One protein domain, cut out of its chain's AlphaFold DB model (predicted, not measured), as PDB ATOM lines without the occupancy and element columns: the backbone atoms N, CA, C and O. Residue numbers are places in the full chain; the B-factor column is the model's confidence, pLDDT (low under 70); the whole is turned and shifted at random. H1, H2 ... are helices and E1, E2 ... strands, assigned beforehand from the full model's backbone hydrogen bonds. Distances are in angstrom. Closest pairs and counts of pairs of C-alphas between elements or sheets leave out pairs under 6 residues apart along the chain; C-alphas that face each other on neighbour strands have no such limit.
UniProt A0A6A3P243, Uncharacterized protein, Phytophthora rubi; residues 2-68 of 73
ATOM      1  N   GLY A   2      -6.749  18.192  28.247       87.56
ATOM      2  CA  GLY A   2      -7.876  18.435  27.322       87.56
ATOM      3  C   GLY A   2      -9.177  17.669  27.609       87.56
ATOM      4  O   GLY A   2     -10.204  18.004  27.039       87.56
ATOM      5  N   LEU A   3      -9.156  16.650  28.478       91.38
ATOM      6  CA  LEU A   3     -10.331  15.796  28.712       91.38
ATOM      7  C   LEU A   3     -11.479  16.546  29.403       91.38
ATOM      8  O   LEU A   3     -12.627  16.412  29.002       91.38
ATOM      9  N   LEU A   4     -11.167  17.358  30.418       93.50
ATOM     10  CA  LEU A   4     -12.167  18.176  31.112       93.50
ATOM     11  C   LEU A   4     -12.773  19.238  30.186       93.50
ATOM     12  O   LEU A   4     -13.975  19.482  30.252       93.50
ATOM     13  N   ASP A   5     -11.962  19.830  29.309       94.19
ATOM     14  CA  ASP A   5     -12.440  20.809  28.331       94.19
ATOM     15  C   ASP A   5     -13.324  20.156  27.265       94.19
ATOM     16  O   ASP A   5     -14.372  20.707  26.942       94.19
ATOM     17  N   ALA A   6     -12.962  18.962  26.779       93.38
ATOM     18  CA  ALA A   6     -13.783  18.193  25.844       93.38
ATOM     19  C   ALA A   6     -15.152  17.843  26.447       93.38
ATOM     20  O   ALA A   6     -16.176  18.186  25.866       93.38
ATOM     21  N   ILE A   7     -15.177  17.296  27.671       93.81
ATOM     22  CA  ILE A   7     -16.430  16.999  28.389       93.81
ATOM     23  C   ILE A   7     -17.282  18.264  28.541       93.81
ATOM     24  O   ILE A   7     -18.498  18.234  28.372       93.81
ATOM     25  N   ARG A   8     -16.657  19.405  28.854       93.25
ATOM     26  CA  ARG A   8     -17.378  20.671  28.997       93.25
ATOM     27  C   ARG A   8     -18.003  21.132  27.679       93.25
ATOM     28  O   ARG A   8     -19.119  21.645  27.714       93.25
ATOM     29  N   GLN A   9     -17.303  20.980  26.556       92.69
ATOM     30  CA  GLN A   9     -17.844  21.314  25.236       92.69
ATOM     31  C   GLN A   9     -19.003  20.391  24.858       92.69
ATOM     32  O   GLN A   9     -20.035  20.887  24.413       92.69
ATOM     33  N   ASP A  10     -18.886  19.091  25.125       89.94
ATOM     34  CA  ASP A  10     -19.958  18.127  24.858       89.94
ATOM     35  C   ASP A  10     -21.218  18.450  25.674       89.94
ATOM     36  O   ASP A  10     -22.319  18.481  25.130       89.94
ATOM     37  N   VAL A  11     -21.067  18.810  26.955       87.75
ATOM     38  CA  VAL A  11     -22.196  19.236  27.803       87.75
ATOM     39  C   VAL A  11     -22.839  20.534  27.300       87.75
ATOM     40  O   VAL A  11     -24.056  20.693  27.397       87.75
ATOM     41  N   LEU A  12     -22.055  21.488  26.789       89.12
ATOM     42  CA  LEU A  12     -22.599  22.726  26.219       89.12
ATOM     43  C   LEU A  12     -23.375  22.450  24.932       89.12
ATOM     44  O   LEU A  12     -24.497  22.933  24.790       89.12
ATOM     45  N   LYS A  13     -22.813  21.625  24.047       85.50
ATOM     46  CA  LYS A  13     -23.465  21.195  22.814       85.50
ATOM     47  C   LYS A  13     -24.770  20.452  23.105       85.50
ATOM     48  O   LYS A  13     -25.799  20.792  22.533       85.50
ATOM     49  N   GLN A  14     -24.758  19.523  24.060       79.94
ATOM     50  CA  GLN A  14     -25.963  18.809  24.474       79.94
ATOM     51  C   GLN A  14     -27.040  19.770  24.991       79.94
ATOM     52  O   GLN A  14     -28.209  19.616  24.662       79.94
ATOM     53  N   LYS A  15     -26.668  20.798  25.763       80.94
ATOM     54  CA  LYS A  15     -27.627  21.810  26.230       80.94
ATOM     55  C   LYS A  15     -28.243  22.617  25.090       80.94
ATOM     56  O   LYS A  15     -29.425  22.939  25.157       80.94
ATOM     57  N   GLU A  16     -27.463  22.962  24.070       80.81
ATOM     58  CA  GLU A  16     -27.982  23.630  22.872       80.81
ATOM     59  C   GLU A  16     -28.942  22.709  22.103       80.81
ATOM     60  O   GLU A  16     -30.039  23.128  21.736       80.81
ATOM     61  N   GLU A  17     -28.599  21.432  21.947       74.69
ATOM     62  CA  GLU A  17     -29.459  20.433  21.300       74.69
ATOM     63  C   GLU A  17     -30.746  20.161  22.107       74.69
ATOM     64  O   GLU A  17     -31.839  20.078  21.553       74.69
ATOM     65  N   GLU A  18     -30.677  20.135  23.437       73.31
ATOM     66  CA  GLU A  18     -31.860  19.994  24.294       73.31
ATOM     67  C   GLU A  18     -32.828  21.179  24.157       73.31
ATOM     68  O   GLU A  18     -34.042  20.991  24.272       73.31
ATOM     69  N   THR A  19     -32.339  22.390  23.853       67.12
ATOM     70  CA  THR A  19     -33.235  23.536  23.616       67.12
ATOM     71  C   THR A  19     -34.068  23.408  22.342       67.12
ATOM     72  O   THR A  19     -35.145  24.006  22.279       67.12
ATOM     73  N   VAL A  20     -33.635  22.606  21.359       72.56
ATOM     74  CA  VAL A  20     -34.417  22.350  20.137       72.56
ATOM     75  C   VAL A  20     -35.372  21.160  20.269       72.56
ATOM     76  O   VAL A  20     -36.320  21.057  19.495       72.56
ATOM     77  N   ASN A  21     -35.217  20.329  21.304       79.12
ATOM     78  CA  ASN A  21     -36.087  19.178  21.580       79.12
ATOM     79  C   ASN A  21     -37.365  19.546  22.357       79.12
ATOM     80  O   ASN A  21     -37.966  18.703  23.035       79.12
ATOM     81  N   PHE A  22     -37.772  20.814  22.295       86.25
ATOM     82  CA  PHE A  22     -38.952  21.323  22.976       86.25
ATOM     83  C   PHE A  22     -40.106  21.520  21.994       86.25
ATOM     84  O   PHE A  22     -40.086  22.418  21.151       86.25
ATOM     85  N   PHE A  23     -41.157  20.717  22.142       89.44
ATOM     86  CA  PHE A  23     -42.294  20.707  21.226       89.44
ATOM     87  C   PHE A  23     -43.575  21.188  21.906       89.44
ATOM     88  O   PHE A  23     -43.809  20.957  23.091       89.44
ATOM     89  N   SER A  24     -44.437  21.841  21.130       88.81
ATOM     90  CA  SER A  24     -45.794  22.216  21.561       88.81
ATOM     91  C   SER A  24     -46.900  21.607  20.697       88.81
ATOM     92  O   SER A  24     -48.064  21.729  21.058       88.81
ATOM     93  N   LYS A  25     -46.534  20.933  19.597       89.50
ATOM     94  CA  LYS A  25     -47.433  20.205  18.696       89.50
ATOM     95  C   LYS A  25     -46.913  18.796  18.458       89.50
ATOM     96  O   LYS A  25     -45.716  18.588  18.246       89.50
ATOM     97  N   VAL A  26     -47.824  17.835  18.412       90.38
ATOM     98  CA  VAL A  26     -47.538  16.421  18.165       90.38
ATOM     99  C   VAL A  26     -47.044  16.197  16.734       90.38
ATOM    100  O   VAL A  26     -46.195  15.332  16.517       90.38
ATOM    101  N   SER A  27     -47.531  16.968  15.753       91.81
ATOM    102  CA  SER A  27     -47.065  16.890  14.357       91.81
ATOM    103  C   SER A  27     -45.569  17.155  14.230       91.81
ATOM    104  O   SER A  27     -44.861  16.433  13.527       91.81
ATOM    105  N   ASP A  28     -45.093  18.174  14.941       90.50
ATOM    106  CA  ASP A  28     -43.719  18.653  14.844       90.50
ATOM    107  C   ASP A  28     -42.784  17.654  15.530       90.50
ATOM    108  O   ASP A  28     -41.769  17.274  14.954       90.50
ATOM    109  N   LEU A  29     -43.194  17.121  16.688       91.31
ATOM    110  CA  LEU A  29     -42.489  16.032  17.367       91.31
ATOM    111  C   LEU A  29     -42.367  14.785  16.479       91.31
ATOM    112  O   LEU A  29     -41.287  14.219  16.341       91.31
ATOM    113  N   ARG A  30     -43.469  14.341  15.862       92.88
ATOM    114  CA  ARG A  30     -43.452  13.160  14.980       92.88
ATOM    115  C   ARG A  30     -42.543  13.365  13.776       92.88
ATOM    116  O   ARG A  30     -41.835  12.444  13.387       92.88
ATOM    117  N   THR A  31     -42.565  14.568  13.207       93.44
ATOM    118  CA  THR A  31     -41.693  14.939  12.089       93.44
ATOM    119  C   THR A  31     -40.234  14.927  12.523       93.44
ATOM    120  O   THR A  31     -39.406  14.351  11.827       93.44
ATOM    121  N   PHE A  32     -39.925  15.491  13.692       90.38
ATOM    122  CA  PHE A  32     -38.585  15.443  14.267       90.38
ATOM    123  C   PHE A  32     -38.104  14.004  14.452       90.38
ATOM    124  O   PHE A  32     -37.051  13.669  13.931       90.38
ATOM    125  N   ILE A  33     -38.885  13.134  15.099       91.06
ATOM    126  CA  ILE A  33     -38.494  11.729  15.308       91.06
ATOM    127  C   ILE A  33     -38.220  11.033  13.968       91.06
ATOM    128  O   ILE A  33     -37.225  10.332  13.835       91.06
ATOM    129  N   ALA A  34     -39.072  11.249  12.963       94.31
ATOM    130  CA  ALA A  34     -38.929  10.601  11.663       94.31
ATOM    131  C   ALA A  34     -37.738  11.115  10.835       94.31
ATOM    132  O   ALA A  34     -37.189  10.363  10.036       94.31
ATOM    133  N   VAL A  35     -37.383  12.396  10.969       92.44
ATOM    134  CA  VAL A  35     -36.330  13.039  10.164       92.44
ATOM    135  C   VAL A  35     -34.976  13.002  10.862       92.44
ATOM    136  O   VAL A  35     -33.962  12.783  10.206       92.44
ATOM    137  N   ALA A  36     -34.956  13.259  12.168       88.12
ATOM    138  CA  ALA A  36     -33.738  13.357  12.958       88.12
ATOM    139  C   ALA A  36     -33.253  12.001  13.484       88.12
ATOM    140  O   ALA A  36     -32.084  11.920  13.832       88.12
ATOM    141  N   ASP A  37     -34.131  10.987  13.538       90.12
ATOM    142  CA  ASP A  37     -33.841   9.636  14.048       90.12
ATOM    143  C   ASP A  37     -33.004   9.672  15.343       90.12
ATOM    144  O   ASP A  37     -31.833   9.289  15.352       90.12
ATOM    145  N   PRO A  38     -33.553  10.260  16.423       87.88
ATOM    146  CA  PRO A  38     -32.767  10.559  17.609       87.88
ATOM    147  C   PRO A  38     -32.276   9.282  18.299       87.88
ATOM    148  O   PRO A  38     -33.021   8.312  18.447       87.88
ATOM    149  N   GLU A  39     -31.037   9.328  18.790       88.31
ATOM    150  CA  GLU A  39     -30.443   8.262  19.603       88.31
ATOM    151  C   GLU A  39     -31.281   7.975  20.871       88.31
ATOM    152  O   GLU A  39     -31.968   8.873  21.376       88.31
ATOM    153  N   PRO A  40     -31.201   6.759  21.447       85.94
ATOM    154  CA  PRO A  40     -32.019   6.348  22.594       85.94
ATOM    155  C   PRO A  40     -31.937   7.261  23.826       85.94
ATOM    156  O   PRO A  40     -32.888   7.320  24.603       85.94
ATOM    157  N   ASP A  41     -30.825   7.976  23.999       84.56
ATOM    158  CA  ASP A  41     -30.561   8.828  25.164       84.56
ATOM    159  C   ASP A  41     -30.974  10.300  24.953       84.56
ATOM    160  O   ASP A  41     -30.732  11.157  25.809       84.56
ATOM    161  N   VAL A  42     -31.610  10.623  23.821       82.88
ATOM    162  CA  VAL A  42     -32.096  11.977  23.536       82.88
ATOM    163  C   VAL A  42     -33.374  12.260  24.324       82.88
ATOM    164  O   VAL A  42     -34.433  11.673  24.095       82.88
ATOM    165  N   ASN A  43     -33.305  13.247  25.218       85.44
ATOM    166  CA  ASN A  43     -34.475  13.732  25.937       85.44
ATOM    167  C   ASN A  43     -35.312  14.670  25.062       85.44
ATOM    168  O   ASN A  43     -34.824  15.680  24.550       85.44
ATOM    169  N   ILE A  44     -36.605  14.365  24.961       89.06
ATOM    170  CA  ILE A  44     -37.596  15.182  24.262       89.06
ATOM    171  C   ILE A  44     -38.620  15.683  25.277       89.06
ATOM    172  O   ILE A  44     -39.198  14.902  26.033       89.06
ATOM    173  N   THR A  45     -38.878  16.991  25.276       90.50
ATOM    174  CA  THR A  45     -39.890  17.602  26.142       90.50
ATOM    175  C   THR A  45     -41.051  18.126  25.307       90.50
ATOM    176  O   THR A  45     -40.857  18.880  24.357       90.50
ATOM    177  N   MET A  46     -42.282  17.773  25.686       89.62
ATOM    178  CA  MET A  46     -43.488  18.296  25.047       89.62
ATOM    179  C   MET A  46     -44.348  19.073  26.047       89.62
ATOM    180  O   MET A  46     -44.737  18.550  27.092       89.62
ATOM    181  N   LYS A  47     -44.665  20.329  25.722       89.31
ATOM    182  CA  LYS A  47     -45.532  21.199  26.524       89.31
ATOM    183  C   LYS A  47     -46.893  21.327  25.858       89.31
ATOM    184  O   LYS A  47     -47.031  22.007  24.846       89.31
ATOM    185  N   MET A  48     -47.901  20.726  26.480       90.69
ATOM    186  CA  MET A  48     -49.287  20.766  26.012       90.69
ATOM    187  C   MET A  48     -50.231  21.298  27.086       90.69
ATOM    188  O   MET A  48     -49.937  21.245  28.281       90.69
ATOM    189  N   CYS A  49     -51.383  21.806  26.652       90.50
ATOM    190  CA  CYS A  49     -52.442  22.209  27.568       90.50
ATOM    191  C   CYS A  49     -53.192  20.965  28.058       90.50
ATOM    192  O   CYS A  49     -53.699  20.195  27.244       90.50
ATOM    193  N   CYS A  50     -53.258  20.766  29.375       93.12
ATOM    194  CA  CYS A  50     -54.044  19.690  29.971       93.12
ATOM    195  C   CYS A  50     -55.530  20.066  29.962       93.12
ATOM    196  O   CYS A  50     -55.912  21.102  30.503       93.12
ATOM    197  N   LEU A  51     -56.350  19.218  29.347       93.88
ATOM    198  CA  LEU A  51     -57.799  19.379  29.289       93.88
ATOM    199  C   LEU A  51     -58.482  18.669  30.462       93.88
ATOM    200  O   LEU A  51     -59.379  19.225  31.093       93.88
ATOM    201  N   SER A  52     -58.078  17.431  30.744       96.06
ATOM    202  CA  SER A  52     -58.651  16.635  31.825       96.06
ATOM    203  C   SER A  52     -57.681  15.570  32.317       96.06
ATOM    204  O   SER A  52     -56.825  15.091  31.574       96.06
ATOM    205  N   THR A  53     -57.859  15.175  33.573       95.62
ATOM    206  CA  THR A  53     -57.104  14.095  34.205       95.62
ATOM    207  C   THR A  53     -58.075  13.212  34.970       95.62
ATOM    208  O   THR A  53     -58.875  13.716  35.755       95.62
ATOM    209  N   GLU A  54     -57.986  11.902  34.781       95.38
ATOM    210  CA  GLU A  54     -58.783  10.926  35.521       95.38
ATOM    211  C   GLU A  54     -57.906   9.790  36.058       95.38
ATOM    212  O   GLU A  54     -56.920   9.381  35.437       95.38
ATOM    213  N   ARG A  55     -58.255   9.282  37.245       94.44
ATOM    214  CA  ARG A  55     -57.620   8.098  37.830       94.44
ATOM    215  C   ARG A  55     -58.348   6.862  37.324       94.44
ATOM    216  O   ARG A  55     -59.572   6.794  37.390       94.44
ATOM    217  N   LEU A  56     -57.593   5.897  36.816       93.12
ATOM    218  CA  LEU A  56     -58.147   4.650  36.307       93.12
ATOM    219  C   LEU A  56     -58.399   3.695  37.476       93.12
ATOM    220  O   LEU A  56     -57.489   3.392  38.251       93.12
ATOM    221  N   ASN A  57     -59.633   3.208  37.590       87.62
ATOM    222  CA  ASN A  57     -59.980   2.175  38.559       87.62
ATOM    223  C   ASN A  57     -59.402   0.832  38.093       87.62
ATOM    224  O   ASN A  57     -59.664   0.410  36.970       87.62
ATOM    225  N   GLY A  58     -58.621   0.172  38.950       84.06
ATOM    226  CA  GLY A  58     -58.034  -1.149  38.690       84.06
ATOM    227  C   GLY A  58     -56.506  -1.160  38.667       84.06
ATOM    228  O   GLY A  58     -55.920  -2.041  39.280       84.06
ATOM    229  N   ASP A  59     -55.869  -0.139  38.082       81.31
ATOM    230  CA  ASP A  59     -54.421  -0.174  37.793       81.31
ATOM    231  C   ASP A  59     -53.599   0.965  38.419       81.31
ATOM    232  O   ASP A  59     -52.442   1.172  38.061       81.31
ATOM    233  N   ASN A  60     -54.160   1.755  39.347       85.50
ATOM    234  CA  ASN A  60     -53.497   2.949  39.911       85.50
ATOM    235  C   ASN A  60     -52.935   3.918  38.844       85.50
ATOM    236  O   ASN A  60     -52.101   4.777  39.154       85.50
ATOM    237  N   GLY A  61     -53.403   3.803  37.600       93.81
ATOM    238  CA  GLY A  61     -52.980   4.609  36.466       93.81
ATOM    239  C   GLY A  61     -53.672   5.966  36.438       93.81
ATOM    240  O   GLY A  61     -54.731   6.172  37.034       93.81
ATOM    241  N   THR A  62     -53.070   6.906  35.719       95.00
ATOM    242  CA  THR A  62     -53.660   8.213  35.426       95.00
ATOM    243  C   THR A  62     -53.795   8.345  33.919       95.00
ATOM    244  O   THR A  62     -52.809   8.180  33.203       95.00
ATOM    245  N   ARG A  63     -54.993   8.677  33.438       94.31
ATOM    246  CA  ARG A  63     -55.191   9.129  32.062       94.31
ATOM    247  C   ARG A  63     -55.213  10.652  32.050       94.31
ATOM    248  O   ARG A  63     -55.885  11.267  32.873       94.31
ATOM    249  N   VAL A  64     -54.483  11.244  31.112       94.25
ATOM    250  CA  VAL A  64     -54.433  12.694  30.893       94.25
ATOM    251  C   VAL A  64     -54.853  12.971  29.454       94.25
ATOM    252  O   VAL A  64     -54.308  12.378  28.525       94.25
ATOM    253  N   THR A  65     -55.818  13.865  29.275       94.62
ATOM    254  CA  THR A  65     -56.235  14.386  27.970       94.62
ATOM    255  C   THR A  65     -55.589  15.744  27.761       94.62
ATOM    256  O   THR A  65     -55.617  16.596  28.648       94.62
ATOM    257  N   VAL A  66     -55.018  15.957  26.583       93.25
ATOM    258  CA  VAL A  66     -54.206  17.132  26.250       93.25
ATOM    259  C   VAL A  66     -54.630  17.722  24.909       93.25
ATOM    260  O   VAL A  66     -55.127  17.009  24.039       93.25
ATOM    261  N   VAL A  67     -54.441  19.030  24.750       91.25
ATOM    262  CA  VAL A  67     -54.700  19.751  23.499       91.25
ATOM    263  C   VAL A  67     -53.419  19.808  22.674       91.25
ATOM    264  O   VAL A  67     -52.408  20.321  23.152       91.25
ATOM    265  N   ASP A  68     -53.497  19.320  21.437       87.38
ATOM    266  CA  ASP A  68     -52.395  19.331  20.468       87.38
ATOM    267  C   ASP A  68     -52.151  20.730  19.878       87.38
ATOM    268  O   ASP A  68     -51.052  21.271  19.944       87.38
TER     269      ASP A  68
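This is residues 2 to 68 of the 73 residues of an uncharacterized protein of Phytophthora rubi (UniProt A0A6A3P243). An open, drawn-out chain runs from a long helix, H1, at one end to a two-stranded hairpin, E1 and E2, at the other, with a shorter helix, H2, in the stretch between. Residues 2 to 13 of H1 stick out as an arm, and a short parallel pairing of residues 22 to 23 with 45 to 46 ties together the links on either side of H2. The printed part has 67 residues, with two named helices and then two named strands, in the order H1, H2, E1, E2; the sheet, E1 - E2, is antiparallel and the class is mixed, helices and strands. The whole is extended, with a radius of gyration of the C-alphas of 17.1 A and spans of 55 by 26 by 19 A.

Start at H1, residues 2 to 20, which is apart from H2, residues 26 to 36. Every O i to N i+4 pair is within hydrogen-bond range in H2, and 14 of 15 are in H1. Go on to E1, residues 49 to 55, and E2, residues 62 to 67, a hairpin of antiparallel strands at 161 degrees. Look for N 51 and O 65 at 2.8 A, and N 63 and O 54 at 2.9 A. H1 is apart from both strands, and H2 is apart from E2.

Find C-alpha 2 at (-7.876, 18.435, 27.322); from there H1 runs 27.8 A to Val 20. H2 runs 15.1 A from Val 26 to Ala 36. E1 covers 18.2 A from Cys 49 to Arg 55, and E2 covers 16.6 A from Thr 62 to C-alpha 67 at (-54.700, 19.751, 23.499).

The C-alphas of Gly 2 and Asn 57, the two farthest apart, are 55.7 A apart. The printed part has no cut. The link from H2 to E1, 12 residues, is long. Mean pLDDT of the printed part is 88.8, and residue 19 is under 70.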